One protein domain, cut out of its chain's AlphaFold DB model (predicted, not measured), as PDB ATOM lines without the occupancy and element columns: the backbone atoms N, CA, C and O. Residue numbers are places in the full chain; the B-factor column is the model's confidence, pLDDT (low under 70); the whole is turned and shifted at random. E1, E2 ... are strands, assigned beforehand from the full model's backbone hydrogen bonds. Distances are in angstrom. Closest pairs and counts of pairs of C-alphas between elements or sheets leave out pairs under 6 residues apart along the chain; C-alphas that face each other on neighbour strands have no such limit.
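AT A GLANCE: This is residues 126 to 166 and 233 to 360 of the 364 residues of an uncharacterized protein of Paludibaculum fermentans (UniProt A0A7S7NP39). Four small, strongly twisted sheets of four strands stand face to face in a row, a stack along the longest axis, with the sheet E2 to E5 at one end and the sheet E6 to E9 at the other. Between them are the sheet of E1, E16, E15 and E14, which joins the first and last named strands, and the sheet E10 to E13; edge strands E2, E14, E10 and E6 come together in a row, one from each sheet. The end sheet E2 to E5 is only partly face to face with its neighbour, their strands crossed at 60 degrees. The printed part has 169 residues, with sixteen named strands, E1 to E16 in chain order, and no named helix: all strand, each sheet antiparallel. It is compact, with a radius of gyration of the C-alphas of 16.5 A and spans of 51 by 34 by 28 A.

IN THESE COORDINATES: E1, residues 126 to 132, begins at C-alpha 126 (215.275, 166.217, 128.655). Its sheet also holds E14, 329 to 337, 21.1 A, which bends by 64 degrees at residue 332; E15, 340 to 347, 21.2 A; and E16, 353 to 359, ending at C-alpha 359 (213.984, 172.688, 127.719). E2 is 138 to 142, E3 145 to 149, E4 153 to 160, 21.6 A, and E5 163 to 166. E10 is 286 to 288, E11 294 to 299, E12 306 to 314, 23.7 A, and E13 317 to 320; E12 bends by 53 degrees at residue 310. E6 is 243 to 251, 22.1 A, E7 254 to 261, 21.8 A, E8 266 to 269, and E9 275 to 279.

HOW THE PARTS SIT: In the order E1, E16, E15, E14, N 129 and O 355 are 2.8 A apart, N 356 and O 343 2.8 A, and N 342 and O 335 2.8 A, within hydrogen-bond range. Towards E2 to E5, a meander, each strand the antiparallel neighbour of the one before, the closest C-alphas of E2 and E16 are those of Ala 139 and Ala 355, 6.7 A. On the other face-to-face pairing, the closest C-alphas of E10 and E14 are those of Ala 287 and Pro 336, 5.2 A. In the meander E10 to E13, E12 pairs with E11 over 306 to 311, N 311 and O 294 at 2.8 A, and with E13 over 311 to 314, N 312 and O 319 at 2.9 A. Beyond it, the closest C-alphas of E6 and E10 are those of Ala 247 and Pro 288, 5.1 A.

THE WHOLE: The C-alphas farthest apart are those of Ser 161 and Arg 274, 53.4 A. Residues 167 to 232 are not printed, with 27.4 A between C-alphas 166 and 233. Of the links that are printed whole, none is long. The mean pLDDT of the printed part is 93.0, and no printed residue is under 70.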
ATOM      1  N   ARG A 126     216.069 167.186 129.413       95.19
ATOM      2  CA  ARG A 126     215.275 166.217 128.655       95.19
ATOM      3  C   ARG A 126     214.379 165.439 129.603       95.19
ATOM      4  O   ARG A 126     214.869 164.731 130.481       95.19
ATOM      5  N   ARG A 127     213.069 165.483 129.367       95.50
ATOM      6  CA  ARG A 127     212.076 164.756 130.167       95.50
ATOM      7  C   ARG A 127     211.173 163.910 129.281       95.50
ATOM      8  O   ARG A 127     210.586 164.412 128.329       95.50
ATOM      9  N   LEU A 128     211.045 162.626 129.618       95.69
ATOM     10  CA  LEU A 128     210.099 161.718 128.967       95.69
ATOM     11  C   LEU A 128     208.662 162.162 129.274       95.69
ATOM     12  O   LEU A 128     208.298 162.348 130.437       95.69
ATOM     13  N   LEU A 129     207.856 162.318 128.226       95.38
ATOM     14  CA  LEU A 129     206.431 162.629 128.322       95.38
ATOM     15  C   LEU A 129     205.582 161.372 128.140       95.38
ATOM     16  O   LEU A 129     204.642 161.155 128.907       95.38
ATOM     17  N   TRP A 130     205.918 160.566 127.129       96.69
ATOM     18  CA  TRP A 130     205.098 159.445 126.679       96.69
ATOM     19  C   TRP A 130     205.903 158.395 125.929       96.69
ATOM     20  O   TRP A 130     206.906 158.723 125.298       96.69
ATOM     21  N   GLU A 131     205.417 157.156 125.946       96.31
ATOM     22  CA  GLU A 131     205.960 156.062 125.152       96.31
ATOM     23  C   GLU A 131     204.846 155.110 124.701       96.31
ATOM     24  O   GLU A 131     203.937 154.799 125.471       96.31
ATOM     25  N   GLN A 132     204.923 154.630 123.460       95.94
ATOM     26  CA  GLN A 132     203.972 153.676 122.887       95.94
ATOM     27  C   GLN A 132     204.594 152.883 121.730       95.94
ATOM     28  O   GLN A 132     205.641 153.244 121.199       95.94
ATOM     29  N   ASP A 133     203.936 151.801 121.308       95.56
ATOM     30  CA  ASP A 133     204.422 150.969 120.196       95.56
ATOM     31  C   ASP A 133     204.151 151.600 118.817       95.56
ATOM     32  O   ASP A 133     204.893 151.374 117.863       95.56
ATOM     33  N   ARG A 134     203.090 152.409 118.702       93.81
ATOM     34  CA  ARG A 134     202.707 153.084 117.452       93.81
ATOM     35  C   ARG A 134     203.492 154.383 117.239       93.81
ATOM     36  O   ARG A 134     203.814 155.033 118.234       93.81
ATOM     37  N   PRO A 135     203.727 154.816 115.983       95.38
ATOM     38  CA  PRO A 135     204.368 156.096 115.698       95.38
ATOM     39  C   PRO A 135     203.725 157.250 116.460       95.38
ATOM     40  O   PRO A 135     202.506 157.366 116.493       95.38
ATOM     41  N   ILE A 136     204.551 158.101 117.060       97.94
ATOM     42  CA  ILE A 136     204.115 159.401 117.569       97.94
ATOM     43  C   ILE A 136     204.490 160.421 116.496       97.94
ATOM     44  O   ILE A 136     205.625 160.436 116.028       97.94
ATOM     45  N   LEU A 137     203.542 161.250 116.079       97.00
ATOM     46  CA  LEU A 137     203.796 162.345 115.136       97.00
ATOM     47  C   LEU A 137     204.077 163.642 115.892       97.00
ATOM     48  O   LEU A 137     204.919 164.446 115.491       97.00
ATOM     49  N   ASP A 138     203.370 163.819 117.007       97.88
ATOM     50  CA  ASP A 138     203.496 164.963 117.891       97.88
ATOM     51  C   ASP A 138     202.894 164.662 119.271       97.88
ATOM     52  O   ASP A 138     202.064 163.764 119.428       97.88
ATOM     53  N   ALA A 139     203.292 165.435 120.274       97.88
ATOM     54  CA  ALA A 139     202.728 165.393 121.609       97.88
ATOM     55  C   ALA A 139     202.788 166.780 122.260       97.88
ATOM     56  O   ALA A 139     203.787 167.484 122.156       97.88
ATOM     57  N   MET A 140     201.735 167.170 122.973       95.44
ATOM     58  CA  MET A 140     201.695 168.454 123.671       95.44
ATOM     59  C   MET A 140     201.269 168.266 125.128       95.44
ATOM     60  O   MET A 140     200.111 167.916 125.377       95.44
ATOM     61  N   PRO A 141     202.162 168.503 126.104       93.56
ATOM     62  CA  PRO A 141     201.758 168.619 127.496       93.56
ATOM     63  C   PRO A 141     201.074 169.975 127.724       93.56
ATOM     64  O   PRO A 141     201.620 171.021 127.380       93.56
ATOM     65  N   VAL A 142     199.891 169.968 128.334       91.31
ATOM     66  CA  VAL A 142     199.153 171.180 128.711       91.31
ATOM     67  C   VAL A 142     198.493 170.964 130.069       91.31
ATOM     68  O   VAL A 142     197.609 170.127 130.216       91.31
ATOM     69  N   GLN A 143     198.940 171.713 131.082       87.75
ATOM     70  CA  GLN A 143     198.474 171.576 132.470       87.75
ATOM     71  C   GLN A 143     198.583 170.122 132.987       87.75
ATOM     72  O   GLN A 143     199.683 169.577 133.076       87.75
ATOM     73  N   ASP A 144     197.459 169.498 133.345       89.94
ATOM     74  CA  ASP A 144     197.333 168.113 133.811       89.94
ATOM     75  C   ASP A 144     197.038 167.117 132.675       89.94
ATOM     76  O   ASP A 144     196.732 165.947 132.932       89.94
ATOM     77  N   ARG A 145     197.143 167.572 131.421       93.88
ATOM     78  CA  ARG A 145     196.833 166.805 130.218       93.88
ATOM     79  C   ARG A 145     198.045 166.603 129.329       93.88
ATOM     80  O   ARG A 145     198.993 167.390 129.318       93.88
ATOM     81  N   LEU A 146     197.963 165.559 128.522       96.12
ATOM     82  CA  LEU A 146     198.894 165.290 127.442       96.12
ATOM     83  C   LEU A 146     198.093 164.905 126.204       96.12
ATOM     84  O   LEU A 146     197.338 163.936 126.227       96.12
ATOM     85  N   LEU A 147     198.263 165.655 125.122       97.56
ATOM     86  CA  LEU A 147     197.727 165.288 123.819       97.56
ATOM     87  C   LEU A 147     198.798 164.513 123.065       97.56
ATOM     88  O   LEU A 147     199.941 164.961 123.015       97.56
ATOM     89  N   VAL A 148     198.438 163.378 122.476       98.38
ATOM     90  CA  VAL A 148     199.330 162.578 121.629       98.38
ATOM     91  C   VAL A 148     198.665 162.390 120.276       98.38
ATOM     92  O   VAL A 148     197.514 161.951 120.206       98.38
ATOM     93  N   LEU A 149     199.395 162.739 119.221       98.44
ATOM     94  CA  LEU A 149     199.021 162.511 117.832       98.44
ATOM     95  C   LEU A 149     199.779 161.294 117.313       98.44
ATOM     96  O   LEU A 149     201.012 161.288 117.295       98.44
ATOM     97  N   ASP A 150     199.039 160.295 116.856       96.88
ATOM     98  CA  ASP A 150     199.556 159.170 116.081       96.88
ATOM     99  C   ASP A 150     198.916 159.172 114.667       96.88
ATOM    100  O   ASP A 150     198.081 160.035 114.378       96.88
ATOM    101  N   PRO A 151     199.317 158.272 113.748       94.75
ATOM    102  CA  PRO A 151     198.754 158.228 112.395       94.75
ATOM    103  C   PRO A 151     197.254 157.923 112.301       94.75
ATOM    104  O   PRO A 151     196.677 158.126 111.242       94.75
ATOM    105  N   GLU A 152     196.624 157.399 113.349       95.06
ATOM    106  CA  GLU A 152     195.219 156.977 113.330       95.06
ATOM    107  C   GLU A 152     194.326 157.881 114.179       95.06
ATOM    108  O   GLU A 152     193.117 157.888 113.975       95.06
ATOM    109  N   LYS A 153     194.869 158.609 115.162       96.94
ATOM    110  CA  LYS A 153     194.055 159.346 116.134       96.94
ATOM    111  C   LYS A 153     194.811 160.435 116.888       96.94
ATOM    112  O   LYS A 153     196.031 160.409 117.052       96.94
ATOM    113  N   VAL A 154     194.033 161.345 117.470       97.81
ATOM    114  CA  VAL A 154     194.452 162.172 118.608       97.81
ATOM    115  C   VAL A 154     193.880 161.577 119.884       97.81
ATOM    116  O   VAL A 154     192.685 161.294 119.959       97.81
ATOM    117  N   THR A 155     194.714 161.415 120.908       97.88
ATOM    118  CA  THR A 155     194.273 161.001 122.248       97.88
ATOM    119  C   THR A 155     194.653 162.051 123.283       97.88
ATOM    120  O   THR A 155     195.801 162.493 123.329       97.88
ATOM    121  N   VAL A 156     193.693 162.435 124.125       97.00
ATOM    122  CA  VAL A 156     193.920 163.249 125.322       97.00
ATOM    123  C   VAL A 156     194.075 162.311 126.511       97.00
ATOM    124  O   VAL A 156     193.161 161.552 126.838       97.00
ATOM    125  N   TYR A 157     195.213 162.398 127.183       96.50
ATOM    126  CA  TYR A 157     195.477 161.725 128.447       96.50
ATOM    127  C   TYR A 157     195.315 162.708 129.603       96.50
ATOM    128  O   TYR A 157     195.715 163.868 129.501       96.50
ATOM    129  N   LEU A 158     194.755 162.231 130.711       94.69
ATOM    130  CA  LEU A 158     194.695 162.940 131.986       94.69
ATOM    131  C   LEU A 158     195.655 162.304 132.974       94.69
ATOM    132  O   LEU A 158     195.750 161.077 133.050       94.69
ATOM    133  N   ARG A 159     196.332 163.130 133.769       91.75
ATOM    134  CA  ARG A 159     197.197 162.622 134.828       91.75
ATOM    135  C   ARG A 159     196.397 162.384 136.106       91.75
ATOM    136  O   ARG A 159     196.052 163.325 136.814       91.75
ATOM    137  N   ARG A 160     196.142 161.118 136.436       90.75
ATOM    138  CA  ARG A 160     195.441 160.694 137.656       90.75
ATOM    139  C   ARG A 160     196.383 159.863 138.514       90.75
ATOM    140  O   ARG A 160     196.974 158.897 138.047       90.75
ATOM    141  N   SER A 161     196.596 160.285 139.760       87.62
ATOM    142  CA  SER A 161     197.518 159.609 140.692       87.62
ATOM    143  C   SER A 161     198.930 159.390 140.119       87.62
ATOM    144  O   SER A 161     199.576 158.381 140.379       87.62
ATOM    145  N   GLY A 162     199.409 160.339 139.305       84.25
ATOM    146  CA  GLY A 162     200.725 160.283 138.661       84.25
ATOM    147  C   GLY A 162     200.791 159.461 137.369       84.25
ATOM    148  O   GLY A 162     201.798 159.576 136.665       84.25
ATOM    149  N   ILE A 163     199.730 158.725 137.032       89.19
ATOM    150  CA  ILE A 163     199.607 157.870 135.848       89.19
ATOM    151  C   ILE A 163     198.799 158.604 134.775       89.19
ATOM    152  O   ILE A 163     197.851 159.327 135.073       89.19
ATOM    153  N   TRP A 164     199.201 158.447 133.520       92.69
ATOM    154  CA  TRP A 164     198.450 158.939 132.371       92.69
ATOM    155  C   TRP A 164     197.361 157.935 131.994       92.69
ATOM    156  O   TRP A 164     197.662 156.787 131.672       92.69
ATOM    157  N   GLU A 165     196.109 158.377 132.000       94.62
ATOM    158  CA  GLU A 165     194.954 157.575 131.593       94.62
ATOM    159  C   GLU A 165     194.263 158.233 130.391       94.62
ATOM    160  O   GLU A 165     194.095 159.459 130.390       94.62
ATOM    161  N   PRO A 166     193.864 157.467 129.358       95.19
ATOM    162  CA  PRO A 166     193.151 158.025 128.214       95.19
ATOM    163  C   PRO A 166     191.791 158.566 128.666       95.19
ATOM    164  O   PRO A 166     191.019 157.871 129.324       95.19
ATOM    165  N   ASN A 233     206.019 163.538 103.786       90.06
ATOM    166  CA  ASN A 233     206.507 164.118 105.043       90.06
ATOM    167  C   ASN A 233     207.099 165.528 104.864       90.06
ATOM    168  O   ASN A 233     207.808 166.010 105.744       90.06
ATOM    169  N   THR A 234     206.847 166.166 103.721       94.19
ATOM    170  CA  THR A 234     207.398 167.471 103.353       94.19
ATOM    171  C   THR A 234     206.392 168.593 103.572       94.19
ATOM    172  O   THR A 234     205.182 168.375 103.654       94.19
ATOM    173  N   LEU A 235     206.919 169.805 103.646       95.38
ATOM    174  CA  LEU A 235     206.214 171.070 103.693       95.38
ATOM    175  C   LEU A 235     206.529 171.865 102.425       95.38
ATOM    176  O   LEU A 235     207.646 171.816 101.894       95.38
ATOM    177  N   GLU A 236     205.537 172.618 101.967       95.50
ATOM    178  CA  GLU A 236     205.619 173.454 100.776       95.50
ATOM    179  C   GLU A 236     205.080 174.854 101.052       95.50
ATOM    180  O   GLU A 236     204.076 175.030 101.745       95.50
ATOM    181  N   THR A 237     205.749 175.839 100.458       95.25
ATOM    182  CA  THR A 237     205.330 177.240 100.417       95.25
ATOM    183  C   THR A 237     205.682 177.795  99.049       95.25
ATOM    184  O   THR A 237     206.781 177.562  98.543       95.25
ATOM    185  N   GLU A 238     204.787 178.591  98.470       93.50
ATOM    186  CA  GLU A 238     205.084 179.347  97.260       93.50
ATOM    187  C   GLU A 238     206.388 180.161  97.392       93.50
ATOM    188  O   GLU A 238     206.641 180.838  98.392       93.50
ATOM    189  N   GLY A 239     207.240 180.069  96.367       91.81
ATOM    190  CA  GLY A 239     208.525 180.766  96.306       91.81
ATOM    191  C   GLY A 239     209.659 180.127  97.116       91.81
ATOM    192  O   GLY A 239     210.793 180.579  97.000       91.81
ATOM    193  N   TRP A 240     209.404 179.067  97.886       95.06
ATOM    194  CA  TRP A 240     210.438 178.362  98.648       95.06
ATOM    195  C   TRP A 240     210.663 176.936  98.125       95.06
ATOM    196  O   TRP A 240     209.730 176.302  97.629       95.06
ATOM    197  N   PRO A 241     211.892 176.391  98.231       95.00
ATOM    198  CA  PRO A 241     212.128 174.971  97.993       95.00
ATOM    199  C   PRO A 241     211.321 174.110  98.967       95.00
ATOM    200  O   PRO A 241     211.182 174.489 100.123       95.00
ATOM    201  N   VAL A 242     210.877 172.931  98.527       96.06
ATOM    202  CA  VAL A 242     210.244 171.915  99.387       96.06
ATOM    203  C   VAL A 242     211.191 171.500 100.520       96.06
ATOM    204  O   VAL A 242     212.385 171.282 100.282       96.06
ATOM    205  N   PHE A 243     210.672 171.366 101.742       96.25
ATOM    206  CA  PHE A 243     211.483 171.154 102.944       96.25
ATOM    207  C   PHE A 243     210.836 170.192 103.950       96.25
ATOM    208  O   PHE A 243     209.643 169.934 103.881       96.25
ATOM    209  N   TYR A 244     211.611 169.653 104.896       95.12
ATOM    210  CA  TYR A 244     211.084 168.837 106.012       95.12
ATOM    211  C   TYR A 244     210.858 169.647 107.302       95.12
ATOM    212  O   TYR A 244     209.857 169.455 107.989       95.12
ATOM    213  N   SER A 245     211.769 170.575 107.602       95.94
ATOM    214  CA  SER A 245     211.782 171.426 108.792       95.94
ATOM    215  C   SER A 245     212.176 172.855 108.426       95.94
ATOM    216  O   SER A 245     212.947 173.079 107.485       95.94
ATOM    217  N   TYR A 246     211.660 173.817 109.190       96.44
ATOM    218  CA  TYR A 246     211.954 175.238 109.039       96.44
ATOM    219  C   TYR A 246     212.203 175.905 110.391       96.44
ATOM    220  O   TYR A 246     211.578 175.580 111.399       96.44
ATOM    221  N   ALA A 247     213.103 176.887 110.394       96.00
ATOM    222  CA  ALA A 247     213.307 177.779 111.523       96.00
ATOM    223  C   ALA A 247     213.588 179.190 111.017       96.00
ATOM    224  O   ALA A 247     214.457 179.410 110.168       96.00
ATOM    225  N   ARG A 248     212.873 180.157 111.592       94.88
ATOM    226  CA  ARG A 248     213.166 181.578 111.428       94.88
ATOM    227  C   ARG A 248     214.042 182.040 112.581       94.88
ATOM    228  O   ARG A 248     213.641 181.944 113.738       94.88
ATOM    229  N   LEU A 249     215.216 182.566 112.262       93.25
ATOM    230  CA  LEU A 249     216.162 183.133 113.218       93.25
ATOM    231  C   LEU A 249     216.378 184.625 112.938       93.25
ATOM    232  O   LEU A 249     215.937 185.159 111.919       93.25
ATOM    233  N   GLY A 250     217.101 185.299 113.833       87.94
ATOM    234  CA  GLY A 250     217.419 186.719 113.698       87.94
ATOM    235  C   GLY A 250     216.262 187.637 114.096       87.94
ATOM    236  O   GLY A 250     215.335 187.243 114.799       87.94
ATOM    237  N   THR A 251     216.346 188.899 113.683       87.12
ATOM    238  CA  THR A 251     215.336 189.914 114.007       87.12
ATOM    239  C   THR A 251     214.308 190.033 112.890       87.12
ATOM    240  O   THR A 251     214.552 189.623 111.755       87.12
ATOM    241  N   ALA A 252     213.172 190.677 113.173       86.25
ATOM    242  CA  ALA A 252     212.178 190.984 112.144       86.25
ATOM    243  C   ALA A 252     212.768 191.774 110.959       86.25
ATOM    244  O   ALA A 252     212.344 191.570 109.827       86.25
ATOM    245  N   ALA A 253     213.772 192.626 111.214       88.25
ATOM    246  CA  ALA A 253     214.430 193.451 110.201       88.25
ATOM    247  C   ALA A 253     215.509 192.714 109.389       88.25
ATOM    248  O   ALA A 253     215.898 193.198 108.331       88.25
ATOM    249  N   ARG A 254     216.048 191.601 109.902       90.25
ATOM    250  CA  ARG A 254     217.063 190.775 109.226       90.25
ATOM    251  C   ARG A 254     216.828 189.297 109.543       90.25
ATOM    252  O   ARG A 254     217.614 188.706 110.292       90.25
ATOM    253  N   PRO A 255     215.733 188.710 109.039       93.44
ATOM    254  CA  PRO A 255     215.438 187.318 109.296       93.44
ATOM    255  C   PRO A 255     216.403 186.417 108.527       93.44
ATOM    256  O   PRO A 255     216.790 186.688 107.387       93.44
ATOM    257  N   LEU A 256     216.759 185.320 109.176       95.12
ATOM    258  CA  LEU A 256     217.448 184.191 108.579       95.12
ATOM    259  C   LEU A 256     216.485 183.009 108.525       95.12
ATOM    260  O   LEU A 256     215.727 182.776 109.468       95.12
ATOM    261  N   HIS A 257     216.519 182.276 107.423       96.75
ATOM    262  CA  HIS A 257     215.609 181.172 107.146       96.75
ATOM    263  C   HIS A 257     216.426 179.889 107.007       96.75
ATOM    264  O   HIS A 257     217.237 179.783 106.090       96.75
ATOM    265  N   LEU A 258     216.234 178.935 107.914       97.44
ATOM    266  CA  LEU A 258     216.808 177.593 107.817       97.44
ATOM    267  C   LEU A 258     215.767 176.640 107.232       97.44
ATOM    268  O   LEU A 258     214.634 176.628 107.709       97.44
ATOM    269  N   LEU A 259     216.155 175.843 106.234       97.19
ATOM    270  CA  LEU A 259     215.313 174.817 105.609       97.19
ATOM    271  C   LEU A 259     216.101 173.514 105.458       97.19
ATOM    272  O   LEU A 259     217.169 173.523 104.849       97.19
ATOM    273  N   SER A 260     215.581 172.382 105.940       97.06
ATOM    274  CA  SER A 260     216.124 171.066 105.557       97.06
ATOM    275  C   SER A 260     215.572 170.672 104.189       97.06
ATOM    276  O   SER A 260     214.380 170.365 104.069       97.06
ATOM    277  N   GLY A 261     216.426 170.670 103.173       94.44
ATOM    278  CA  GLY A 261     216.057 170.320 101.809       94.44
ATOM    279  C   GLY A 261     215.917 168.814 101.586       94.44
ATOM    280  O   GLY A 261     216.347 167.982 102.389       94.44
ATOM    281  N   LEU A 262     215.359 168.458 100.429       93.81
ATOM    282  CA  LEU A 262     215.241 167.064  99.977       93.81
ATOM    283  C   LEU A 262     216.593 166.414  99.641       93.81
ATOM    284  O   LEU A 262     216.672 165.202  99.471       93.81
ATOM    285  N   ASP A 263     217.654 167.214  99.552       91.38
ATOM    286  CA  ASP A 263     219.027 166.775  99.311       91.38
ATOM    287  C   ASP A 263     219.756 166.328 100.590       91.38
ATOM    288  O   ASP A 263     220.953 166.040 100.543       91.38
ATOM    289  N   GLY A 264     219.048 166.274 101.722       89.38
ATOM    290  CA  GLY A 264     219.594 165.849 103.010       89.38
ATOM    291  C   GLY A 264     220.493 166.894 103.669       89.38
ATOM    292  O   GLY A 264     221.267 166.544 104.555       89.38
ATOM    293  N   ARG A 265     220.420 168.158 103.234       92.62
ATOM    294  CA  ARG A 265     221.214 169.267 103.779       92.62
ATOM    295  C   ARG A 265     220.317 170.367 104.322       92.62
ATOM    296  O   ARG A 265     219.179 170.533 103.880       92.62
ATOM    297  N   VAL A 266     220.843 171.142 105.266       96.81
ATOM    298  CA  VAL A 266     220.149 172.311 105.809       96.81
ATOM    299  C   VAL A 266     220.701 173.568 105.152       96.81
ATOM    300  O   VAL A 266     221.891 173.854 105.219       96.81
ATOM    301  N   HIS A 267     219.832 174.330 104.501       96.88
ATOM    302  CA  HIS A 267     220.185 175.532 103.755       96.88
ATOM    303  C   HIS A 267     219.776 176.773 104.542       96.88
ATOM    304  O   HIS A 267     218.676 176.840 105.090       96.88
ATOM    305  N   LEU A 268     220.668 177.759 104.585       97.06
ATOM    306  CA  LEU A 268     220.438 179.059 105.201       97.06
ATOM    307  C   LEU A 268     220.159 180.094 104.111       97.06
ATOM    308  O   LEU A 268     220.988 180.281 103.222       97.06
ATOM    309  N   TYR A 269     219.054 180.821 104.226       96.50
ATOM    310  CA  TYR A 269     218.674 181.900 103.318       96.50
ATOM    311  C   TYR A 269     218.516 183.227 104.056       96.50
ATOM    312  O   TYR A 269     218.194 183.268 105.248       96.50
ATOM    313  N   ASN A 270     218.723 184.323 103.327       94.00
ATOM    314  CA  ASN A 270     218.358 185.660 103.788       94.00
ATOM    315  C   ASN A 270     216.868 185.962 103.518       94.00
ATOM    316  O   ASN A 270     216.138 185.147 102.954       94.00
ATOM    317  N   GLN A 271     216.434 187.169 103.882       91.44
ATOM    318  CA  GLN A 271     215.070 187.661 103.646       91.44
ATOM    319  C   GLN A 271     214.656 187.721 102.162       91.44
ATOM    320  O   GLN A 271     213.472 187.635 101.860       91.44
ATOM    321  N   ASP A 272     215.621 187.843 101.244       93.00
ATOM    322  CA  ASP A 272     215.399 187.896  99.792       93.00
ATOM    323  C   ASP A 272     215.471 186.498  99.151       93.00
ATOM    324  O   ASP A 272     215.682 186.383  97.943       93.00
ATOM    325  N   GLN A 273     215.384 185.433  99.961       93.94
ATOM    326  CA  GLN A 273     215.493 184.029  99.539       93.94
ATOM    327  C   GLN A 273     216.822 183.687  98.845       93.94
ATOM    328  O   GLN A 273     216.927 182.711  98.102       93.94
ATOM    329  N   ARG A 274     217.882 184.464  99.095       93.88
ATOM    330  CA  ARG A 274     219.221 184.156  98.584       93.88
ATOM    331  C   ARG A 274     219.914 183.163  99.513       93.88
ATOM    332  O   ARG A 274     219.975 183.432 100.716       93.88
ATOM    333  N   PRO A 275     220.466 182.057  98.984       94.06
ATOM    334  CA  PRO A 275     221.227 181.117  99.791       94.06
ATOM    335  C   PRO A 275     222.502 181.796 100.305       94.06
ATOM    336  O   PRO A 275     223.241 182.420  99.544       94.06
ATOM    337  N   LEU A 276     222.742 181.678 101.607       93.94
ATOM    338  CA  LEU A 276     223.896 182.235 102.307       93.94
ATOM    339  C   LEU A 276     224.918 181.158 102.665       93.94
ATOM    340  O   LEU A 276     226.119 181.381 102.533       93.94
ATOM    341  N   ALA A 277     224.445 180.011 103.151       93.75
ATOM    342  CA  ALA A 277     225.288 178.927 103.631       93.75
ATOM    343  C   ALA A 277     224.539 177.591 103.612       93.75
ATOM    344  O   ALA A 277     223.316 177.546 103.469       93.75
ATOM    345  N   VAL A 278     225.295 176.516 103.801       94.19
ATOM    346  CA  VAL A 278     224.781 175.169 104.043       94.19
ATOM    347  C   VAL A 278     225.336 174.710 105.386       94.19
ATOM    348  O   VAL A 278     226.533 174.855 105.639       94.19
ATOM    349  N   ILE A 279     224.460 174.205 106.247       91.44
ATOM    350  CA  ILE A 279     224.823 173.544 107.494       91.44
ATOM    351  C   ILE A 279     224.851 172.047 107.210       91.44
ATOM    352  O   ILE A 279     223.816 171.416 106.979       91.44
ATOM    353  N   ASP A 280     226.065 171.513 107.185       78.25
ATOM    354  CA  ASP A 280     226.319 170.085 107.094       78.25
ATOM    355  C   ASP A 280     226.267 169.468 108.513       78.25
ATOM    356  O   ASP A 280     226.376 170.175 109.512       78.25
ATOM    357  N   ASP A 281     226.089 168.148 108.604       84.69
ATOM    358  CA  ASP A 281     226.082 167.343 109.844       84.69
ATOM    359  C   ASP A 281     224.816 167.384 110.721       84.69
ATOM    360  O   ASP A 281     224.761 166.684 111.733       84.69
ATOM    361  N   TRP A 282     223.770 168.116 110.333       93.94
ATOM    362  CA  TRP A 282     222.428 167.929 110.902       93.94
ATOM    363  C   TRP A 282     221.631 166.904 110.099       93.94
ATOM    364  O   TRP A 282     221.849 166.724 108.899       93.94
ATOM    365  N   ASN A 283     220.680 166.243 110.756       92.06
ATOM    366  CA  ASN A 283     219.625 165.528 110.051       92.06
ATOM    367  C   ASN A 283     218.540 166.519 109.569       92.06
ATOM    368  O   ASN A 283     218.717 167.740 109.579       92.06
ATOM    369  N   SER A 284     217.403 165.997 109.107       94.50
ATOM    370  CA  SER A 284     216.297 166.817 108.604       94.50
ATOM    371  C   SER A 284     215.400 167.410 109.700       94.50
ATOM    372  O   SER A 284     214.449 168.115 109.369       94.50
ATOM    373  N   ASP A 285     215.682 167.158 110.981       96.06
ATOM    374  CA  ASP A 285     214.847 167.554 112.114       96.06
ATOM    375  C   ASP A 285     215.548 168.588 112.999       96.06
ATOM    376  O   ASP A 285     216.504 168.320 113.732       96.06
ATOM    377  N   PHE A 286     215.019 169.805 112.947       97.31
ATOM    378  CA  PHE A 286     215.430 170.909 113.797       97.31
ATOM    379  C   PHE A 286     214.231 171.813 114.097       97.31
ATOM    380  O   PHE A 286     213.249 171.834 113.357       97.31
ATOM    381  N   ALA A 287     214.318 172.579 115.178       96.25
ATOM    382  CA  ALA A 287     213.259 173.473 115.620       96.25
ATOM    383  C   ALA A 287     213.853 174.770 116.184       96.25
ATOM    384  O   ALA A 287     214.881 174.723 116.873       96.25
ATOM    385  N   PRO A 288     213.228 175.934 115.924       94.62
ATOM    386  CA  PRO A 288     213.641 177.166 116.577       94.62
ATOM    387  C   PRO A 288     213.446 177.041 118.091       94.62
ATOM    388  O   PRO A 288     212.458 176.478 118.562       94.62
ATOM    389  N   ALA A 289     214.388 177.598 118.842       92.69
ATOM    390  CA  ALA A 289     214.350 177.703 120.290       92.69
ATOM    391  C   ALA A 289     214.502 179.173 120.714       92.69
ATOM    392  O   ALA A 289     214.696 180.082 119.899       92.69
ATOM    393  N   CYS A 290     214.391 179.434 122.012       87.38
ATOM    394  CA  CYS A 290     214.492 180.789 122.539       87.38
ATOM    395  C   CYS A 290     215.907 181.391 122.383       87.38
ATOM    396  O   CYS A 290     216.907 180.695 122.191       87.38
ATOM    397  N   GLY A 291     215.992 182.726 122.415       85.69
ATOM    398  CA  GLY A 291     217.265 183.451 122.288       85.69
ATOM    399  C   GLY A 291     217.911 183.383 120.896       85.69
ATOM    400  O   GLY A 291     219.131 183.511 120.779       85.69
ATOM    401  N   GLY A 292     217.114 183.144 119.846       89.00
ATOM    402  CA  GLY A 292     217.599 183.010 118.467       89.00
ATOM    403  C   GLY A 292     218.426 181.744 118.230       89.00
ATOM    404  O   GLY A 292     219.254 181.717 117.319       89.00
ATOM    405  N   GLN A 293     218.241 180.733 119.078       93.44
ATOM    406  CA  GLN A 293     218.894 179.435 118.964       93.44
ATOM    407  C   GLN A 293     218.033 178.468 118.152       93.44
ATOM    408  O   GLN A 293     216.846 178.695 117.917       93.44
ATOM    409  N   VAL A 294     218.640 177.368 117.735       96.19
ATOM    410  CA  VAL A 294     217.971 176.253 117.067       96.19
ATOM    411  C   VAL A 294     218.414 174.962 117.736       96.19
ATOM    412  O   VAL A 294     219.602 174.761 117.976       96.19
ATOM    413  N   LEU A 295     217.456 174.107 118.077       97.50
ATOM    414  CA  LEU A 295     217.737 172.736 118.477       97.50
ATOM    415  C   LEU A 295     217.781 171.904 117.204       97.50
ATOM    416  O   LEU A 295     216.837 171.955 116.419       97.50
ATOM    417  N   ALA A 296     218.864 171.169 116.989       97.81
ATOM    418  CA  ALA A 296     219.018 170.325 115.814       97.81
ATOM    419  C   ALA A 296     219.475 168.927 116.216       97.81
ATOM    420  O   ALA A 296     220.290 168.769 117.135       97.81
ATOM    421  N   ALA A 297     218.929 167.927 115.531       97.25
ATOM    422  CA  ALA A 297     219.314 166.544 115.713       97.25
ATOM    423  C   ALA A 297     220.449 166.154 114.752       97.25
ATOM    424  O   ALA A 297     220.546 166.626 113.618       97.25
ATOM    425  N   LYS A 298     221.335 165.281 115.228       94.44
ATOM    426  CA  LYS A 298     222.395 164.651 114.434       94.44
ATOM    427  C   LYS A 298     222.666 163.245 114.949       94.44
ATOM    428  O   LYS A 298     222.363 162.935 116.100       94.44
ATOM    429  N   ALA A 299     223.285 162.419 114.112       89.25
ATOM    430  CA  ALA A 299     223.740 161.102 114.536       89.25
ATOM    431  C   ALA A 299     224.755 161.226 115.689       89.25
ATOM    432  O   ALA A 299     225.665 162.060 115.647       89.25
ATOM    433  N   SER A 300     224.604 160.386 116.712       85.12
ATOM    434  CA  SER A 300     225.592 160.224 117.780       85.12
ATOM    435  C   SER A 300     226.849 159.526 117.250       85.12
ATOM    436  O   SER A 300     226.825 158.816 116.243       85.12
ATOM    437  N   THR A 301     227.955 159.656 117.984       76.75
ATOM    438  CA  THR A 301     229.138 158.803 117.783       76.75
ATOM    439  C   THR A 301     228.846 157.339 118.124       76.75
ATOM    440  O   THR A 301     229.523 156.436 117.633       76.75
ATOM    441  N   ARG A 302     227.815 157.080 118.940       72.00
ATOM    442  CA  ARG A 302     227.294 155.736 119.199       72.00
ATOM    443  C   ARG A 302     226.328 155.342 118.088       72.00
ATOM    444  O   ARG A 302     225.298 155.981 117.889       72.00
ATOM    445  N   ALA A 303     226.655 154.260 117.387       75.06
ATOM    446  CA  ALA A 303     225.863 153.779 116.263       75.06
ATOM    447  C   ALA A 303     224.389 153.550 116.648       75.06
ATOM    448  O   ALA A 303     224.092 152.849 117.615       75.06
ATOM    449  N   GLY A 304     223.477 154.108 115.848       74.56
ATOM    450  CA  GLY A 304     222.030 153.920 115.999       74.56
ATOM    451  C   GLY A 304     221.349 154.835 117.022       74.56
ATOM    452  O   GLY A 304     220.150 154.674 117.242       74.56
ATOM    453  N   LEU A 305     222.081 155.774 117.628       88.31
ATOM    454  CA  LEU A 305     221.532 156.798 118.517       88.31
ATOM    455  C   LEU A 305     221.666 158.176 117.873       88.31
ATOM    456  O   LEU A 305     222.641 158.433 117.169       88.31
ATOM    457  N   ASP A 306     220.739 159.071 118.190       94.12
ATOM    458  CA  ASP A 306     220.839 160.486 117.846       94.12
ATOM    459  C   ASP A 306     221.121 161.335 119.088       94.12
ATOM    460  O   ASP A 306     220.826 160.956 120.228       94.12
ATOM    461  N   VAL A 307     221.682 162.517 118.856       96.56
ATOM    462  CA  VAL A 307     221.792 163.584 119.849       96.56
ATOM    463  C   VAL A 307     221.043 164.819 119.363       96.56
ATOM    464  O   VAL A 307     221.040 165.115 118.169       96.56
ATOM    465  N   VAL A 308     220.453 165.573 120.290       97.88
ATOM    466  CA  VAL A 308     219.949 166.929 120.027       97.88
ATOM    467  C   VAL A 308     220.848 167.924 120.740       97.88
ATOM    468  O   VAL A 308     221.169 167.742 121.910       97.88
ATOM    469  N   THR A 309     221.266 168.966 120.032       96.31
ATOM    470  CA  THR A 309     222.133 170.023 120.571       96.31
ATOM    471  C   THR A 309     221.546 171.388 120.215       96.31
ATOM    472  O   THR A 309     220.903 171.532 119.173       96.31
ATOM    473  N   ALA A 310     221.730 172.384 121.082       95.94
ATOM    474  CA  ALA A 310     221.413 173.771 120.771       95.94
ATOM    475  C   ALA A 310     222.552 174.406 119.978       95.94
ATOM    476  O   ALA A 310     223.732 174.195 120.268       95.94
ATOM    477  N   TYR A 311     222.181 175.206 118.987       95.06
ATOM    478  CA  TYR A 311     223.106 175.927 118.136       95.06
ATOM    479  C   TYR A 311     222.710 177.392 118.012       95.06
ATOM    480  O   TYR A 311     221.529 177.754 118.015       95.06
ATOM    481  N   ARG A 312     223.715 178.234 117.781       93.19
ATOM    482  CA  ARG A 312     223.552 179.583 117.237       93.19
ATOM    483  C   ARG A 312     224.179 179.648 115.853       93.19
ATOM    484  O   ARG A 312     225.248 179.087 115.627       93.19
ATOM    485  N   ILE A 313     223.527 180.359 114.937       92.19
ATOM    486  CA  ILE A 313     224.093 180.624 113.615       92.19
ATOM    487  C   ILE A 313     224.938 181.895 113.684       92.19
ATOM    488  O   ILE A 313     224.406 182.986 113.889       92.19
ATOM    489  N   VAL A 314     226.251 181.750 113.520       87.50
ATOM    490  CA  VAL A 314     227.230 182.846 113.514       87.50
ATOM    491  C   VAL A 314     227.986 182.789 112.195       87.50
ATOM    492  O   VAL A 314     228.555 181.754 111.857       87.50
ATOM    493  N   ASP A 315     227.942 183.872 111.418       86.31
ATOM    494  CA  ASP A 315     228.605 183.980 110.109       86.31
ATOM    495  C   ASP A 315     228.325 182.791 109.169       86.31
ATOM    496  O   ASP A 315     229.209 182.261 108.495       86.31
ATOM    497  N   GLY A 316     227.065 182.339 109.150       85.94
ATOM    498  CA  GLY A 316     226.613 181.220 108.319       85.94
ATOM    499  C   GLY A 316     227.029 179.835 108.819       85.94
ATOM    500  O   GLY A 316     226.851 178.862 108.094       85.94
ATOM    501  N   ARG A 317     227.568 179.721 110.038       88.50
ATOM    502  CA  ARG A 317     227.974 178.450 110.655       88.50
ATOM    503  C   ARG A 317     227.174 178.161 111.914       88.50
ATOM    504  O   ARG A 317     226.883 179.066 112.690       88.50
ATOM    505  N   ALA A 318     226.866 176.887 112.129       92.69
ATOM    506  CA  ALA A 318     226.277 176.406 113.366       92.69
ATOM    507  C   ALA A 318     227.358 176.272 114.448       92.69
ATOM    508  O   ALA A 318     228.321 175.525 114.282       92.69
ATOM    509  N   VAL A 319     227.194 176.997 115.552       91.69
ATOM    510  CA  VAL A 319     228.068 176.938 116.729       91.69
ATOM    511  C   VAL A 319     227.277 176.340 117.881       91.69
ATOM    512  O   VAL A 319     226.206 176.850 118.201       91.69
ATOM    513  N   GLU A 320     227.788 175.263 118.479       92.62
ATOM    514  CA  GLU A 320     227.151 174.596 119.620       92.62
ATOM    515  C   GLU A 320     227.067 175.535 120.827       92.62
ATOM    516  O   GLU A 320     228.032 176.214 121.186       92.62
ATOM    517  N   THR A 321     225.891 175.578 121.442       92.19
ATOM    518  CA  THR A 321     225.577 176.402 122.614       92.19
ATOM    519  C   THR A 321     225.034 175.584 123.781       92.19
ATOM    520  O   THR A 321     224.762 176.160 124.829       92.19
ATOM    521  N   SER A 322     224.908 174.263 123.635       92.62
ATOM    522  CA  SER A 322     224.594 173.331 124.720       92.62
ATOM    523  C   SER A 322     225.456 172.075 124.633       92.62
ATOM    524  O   SER A 322     226.017 171.767 123.583       92.62
ATOM    525  N   GLU A 323     225.497 171.303 125.713       91.44
ATOM    526  CA  GLU A 323     225.925 169.908 125.627       91.44
ATOM    527  C   GLU A 323     224.935 169.095 124.763       91.44
ATOM    528  O   GLU A 323     223.731 169.400 124.763       91.44
ATOM    529  N   PRO A 324     225.398 168.059 124.036       92.81
ATOM    530  CA  PRO A 324     224.515 167.162 123.298       92.81
ATOM    531  C   PRO A 324     223.666 166.293 124.235       92.81
ATOM    532  O   PRO A 324     224.191 165.561 125.073       92.81
ATOM    533  N   ALA A 325     222.347 166.310 124.053       94.88
ATOM    534  CA  ALA A 325     221.428 165.401 124.730       94.88
ATOM    535  C   ALA A 325     221.241 164.125 123.903       94.88
ATOM    536  O   ALA A 325     220.655 164.170 122.824       94.88
ATOM    537  N   GLU A 326     221.720 162.986 124.407       94.12
ATOM    538  CA  GLU A 326     221.583 161.683 123.740       94.12
ATOM    539  C   GLU A 326     220.178 161.083 123.901       94.12
ATOM    540  O   GLU A 326     219.562 161.142 124.975       94.12
ATOM    541  N   PHE A 327     219.692 160.465 122.825       94.50
ATOM    542  CA  PHE A 327     218.408 159.779 122.754       94.50
ATOM    543  C   PHE A 327     218.591 158.278 122.534       94.50
ATOM    544  O   PHE A 327     219.536 157.856 121.870       94.50
ATOM    545  N   PRO A 328     217.657 157.446 123.028       91.19
ATOM    546  CA  PRO A 328     217.733 155.989 122.912       91.19
ATOM    547  C   PRO A 328     217.375 155.463 121.504       91.19
ATOM    548  O   PRO A 328     216.851 154.359 121.370       91.19
ATOM    549  N   GLY A 329     217.590 156.251 120.450       91.31
ATOM    550  CA  GLY A 329     217.265 155.900 119.070       91.31
ATOM    551  C   GLY A 329     217.274 157.110 118.140       91.31
ATOM    552  O   GLY A 329     217.775 158.171 118.515       91.31
ATOM    553  N   SER A 330     216.704 156.948 116.945       93.50
ATOM    554  CA  SER A 330     216.658 157.995 115.917       93.50
ATOM    555  C   SER A 330     215.557 159.012 116.205       93.50
ATOM    556  O   SER A 330     214.418 158.614 116.474       93.50
ATOM    557  N   ILE A 331     215.860 160.302 116.093       96.19
ATOM    558  CA  ILE A 331     214.858 161.369 116.084       96.19
ATOM    559  C   ILE A 331     214.044 161.259 114.793       96.19
ATOM    560  O   ILE A 331     214.603 161.107 113.712       96.19
ATOM    561  N   THR A 332     212.720 161.296 114.922       94.56
ATOM    562  CA  THR A 332     211.776 161.240 113.790       94.56
ATOM    563  C   THR A 332     210.959 162.517 113.643       94.56
ATOM    564  O   THR A 332     210.316 162.725 112.620       94.56
ATOM    565  N   ALA A 333     210.938 163.354 114.680       95.81
ATOM    566  CA  ALA A 333     210.381 164.692 114.615       95.81
ATOM    567  C   ALA A 333     211.008 165.570 115.697       95.81
ATOM    568  O   ALA A 333     211.197 165.134 116.839       95.81
ATOM    569  N   LEU A 334     211.267 166.826 115.344       96.94
ATOM    570  CA  LEU A 334     211.575 167.884 116.292       96.94
ATOM    571  C   LEU A 334     210.648 169.062 116.019       96.94
ATOM    572  O   LEU A 334     210.560 169.538 114.888       96.94
ATOM    573  N   TRP A 335     209.956 169.533 117.048       95.62
ATOM    574  CA  TRP A 335     208.981 170.603 116.897       95.62
ATOM    575  C   TRP A 335     209.152 171.694 117.948       95.62
ATOM    576  O   TRP A 335     209.456 171.375 119.096       95.62
ATOM    577  N   PRO A 336     208.917 172.970 117.606       93.44
ATOM    578  CA  PRO A 336     209.055 174.054 118.567       93.44
ATOM    579  C   PRO A 336     208.029 173.938 119.698       93.44
ATOM    580  O   PRO A 336     206.855 173.644 119.471       93.44
ATOM    581  N   MET A 337     208.476 174.226 120.918       90.94
ATOM    582  CA  MET A 337     207.629 174.409 122.097       90.94
ATOM    583  C   MET A 337     208.084 175.653 122.869       90.94
ATOM    584  O   MET A 337     209.245 176.061 122.753       90.94
ATOM    585  N   PRO A 338     207.222 176.269 123.696       87.00
ATOM    586  CA  PRO A 338     207.656 177.335 124.592       87.00
ATOM    587  C   PRO A 338     208.869 176.898 125.431       87.00
ATOM    588  O   PRO A 338     208.817 175.890 126.132       87.00
ATOM    589  N   GLY A 339     209.976 177.640 125.339       85.06
ATOM    590  CA  GLY A 339     211.212 177.349 126.082       85.06
ATOM    591  C   GLY A 339     212.079 176.206 125.531       85.06
ATOM    592  O   GLY A 339     213.079 175.860 126.156       85.06
ATOM    593  N   GLY A 340     211.745 175.618 124.377       93.12
ATOM    594  CA  GLY A 340     212.565 174.566 123.771       93.12
ATOM    595  C   GLY A 340     211.872 173.840 122.623       93.12
ATOM    596  O   GLY A 340     211.422 174.472 121.669       93.12
ATOM    597  N   ALA A 341     211.815 172.511 122.686       96.12
ATOM    598  CA  ALA A 341     211.234 171.691 121.625       96.12
ATOM    599  C   ALA A 341     210.633 170.386 122.152       96.12
ATOM    600  O   ALA A 341     211.029 169.875 123.198       96.12
ATOM    601  N   LEU A 342     209.705 169.816 121.393       97.69
ATOM    602  CA  LEU A 342     209.347 168.410 121.497       97.69
ATOM    603  C   LEU A 342     210.281 167.602 120.600       97.69
ATOM    604  O   LEU A 342     210.422 167.924 119.423       97.69
ATOM    605  N   ALA A 343     210.842 166.525 121.138       98.12
ATOM    606  CA  ALA A 343     211.527 165.500 120.368       98.12
ATOM    607  C   ALA A 343     210.726 164.200 120.383       98.12
ATOM    608  O   ALA A 343     210.376 163.694 121.450       98.12
ATOM    609  N   VAL A 344     210.487 163.632 119.206       97.88
ATOM    610  CA  VAL A 344     210.009 162.257 119.065       97.88
ATOM    611  C   VAL A 344     211.169 161.397 118.599       97.88
ATOM    612  O   VAL A 344     211.837 161.736 117.623       97.88
ATOM    613  N   CYS A 345     211.399 160.278 119.280       95.94
ATOM    614  CA  CYS A 345     212.378 159.295 118.850       95.94
ATOM    615  C   CYS A 345     211.763 157.909 118.678       95.94
ATOM    616  O   CYS A 345     210.868 157.497 119.421       95.94
ATOM    617  N   ARG A 346     212.292 157.169 117.706       95.00
ATOM    618  CA  ARG A 346     212.056 155.740 117.536       95.00
ATOM    619  C   ARG A 346     213.193 154.983 118.209       95.00
ATOM    620  O   ARG A 346     214.328 155.001 117.739       95.00
ATOM    621  N   THR A 347     212.882 154.342 119.325       88.50
ATOM    622  CA  THR A 347     213.855 153.689 120.198       88.50
ATOM    623  C   THR A 347     214.469 152.443 119.556       88.50
ATOM    624  O   THR A 347     213.782 151.625 118.936       88.50
ATOM    625  N   ALA A 348     215.772 152.260 119.745       78.75
ATOM    626  CA  ALA A 348     216.474 151.019 119.433       78.75
ATOM    627  C   ALA A 348     216.612 150.172 120.718       78.75
ATOM    628  O   ALA A 348     216.886 150.737 121.775       78.75
ATOM    629  N   PRO A 349     216.443 148.831 120.690       75.81
ATOM    630  CA  PRO A 349     216.061 147.963 119.569       75.81
ATOM    631  C   PRO A 349     214.545 147.715 119.459       75.81
ATOM    632  O   PRO A 349     214.105 147.088 118.501       75.81
ATOM    633  N   SER A 350     213.752 148.163 120.440       81.38
ATOM    634  CA  SER A 350     212.333 147.792 120.552       81.38
ATOM    635  C   SER A 350     211.459 148.322 119.408       81.38
ATOM    636  O   SER A 350     210.395 147.772 119.144       81.38
ATOM    637  N   GLY A 351     211.894 149.388 118.727       86.88
ATOM    638  CA  GLY A 351     211.120 150.059 117.686       86.88
ATOM    639  C   GLY A 351     209.958 150.901 118.217       86.88
ATOM    640  O   GLY A 351     209.238 151.471 117.400       86.88
ATOM    641  N   ARG A 352     209.794 150.994 119.546       94.94
ATOM    642  CA  ARG A 352     208.795 151.836 120.221       94.94
ATOM    643  C   ARG A 352     209.097 153.309 120.017       94.94
ATOM    644  O   ARG A 352     210.255 153.684 119.836       94.94
ATOM    645  N   TYR A 353     208.072 154.139 120.102       96.75
ATOM    646  CA  TYR A 353     208.180 155.584 119.978       96.75
ATOM    647  C   TYR A 353     208.075 156.242 121.343       96.75
ATOM    648  O   TYR A 353     207.209 155.889 122.141       96.75
ATOM    649  N   ALA A 354     208.938 157.222 121.585       97.44
ATOM    650  CA  ALA A 354     208.952 158.006 122.807       97.44
ATOM    651  C   ALA A 354     208.956 159.503 122.481       97.44
ATOM    652  O   ALA A 354     209.680 159.954 121.592       97.44
ATOM    653  N   ALA A 355     208.158 160.267 123.222       98.00
ATOM    654  CA  ALA A 355     208.088 161.719 123.130       98.00
ATOM    655  C   ALA A 355     208.753 162.356 124.353       98.00
ATOM    656  O   ALA A 355     208.476 161.975 125.494       98.00
ATOM    657  N   TYR A 356     209.608 163.345 124.117       98.06
ATOM    658  CA  TYR A 356     210.360 164.060 125.140       98.06
ATOM    659  C   TYR A 356     210.140 165.560 125.015       98.06
ATOM    660  O   TYR A 356     210.208 166.108 123.917       98.06
ATOM    661  N   SER A 357     209.971 166.238 126.147       96.81
ATOM    662  CA  SER A 357     210.174 167.683 126.204       96.81
ATOM    663  C   SER A 357     211.662 167.973 126.360       96.81
ATOM    664  O   SER A 357     212.323 167.383 127.222       96.81
ATOM    665  N   LEU A 358     212.158 168.901 125.550       96.94
ATOM    666  CA  LEU A 358     213.468 169.514 125.684       96.94
ATOM    667  C   LEU A 358     213.293 170.955 126.125       96.94
ATOM    668  O   LEU A 358     212.569 171.715 125.482       96.94
ATOM    669  N   THR A 359     213.984 171.327 127.194       94.00
ATOM    670  CA  THR A 359     213.984 172.688 127.719       94.00
ATOM    671  C   THR A 359     215.398 173.242 127.685       94.00
ATOM    672  O   THR A 359     216.365 172.576 128.067       94.00
ATOM    673  N   LEU A 360     215.503 174.471 127.189       90.31
ATOM    674  CA  LEU A 360     216.736 175.233 127.112       90.31
ATOM    675  C   LEU A 360     216.591 176.468 128.002       90.31
ATOM    676  O   LEU A 360     215.648 177.244 127.848       90.31
TER     677      LEU A 360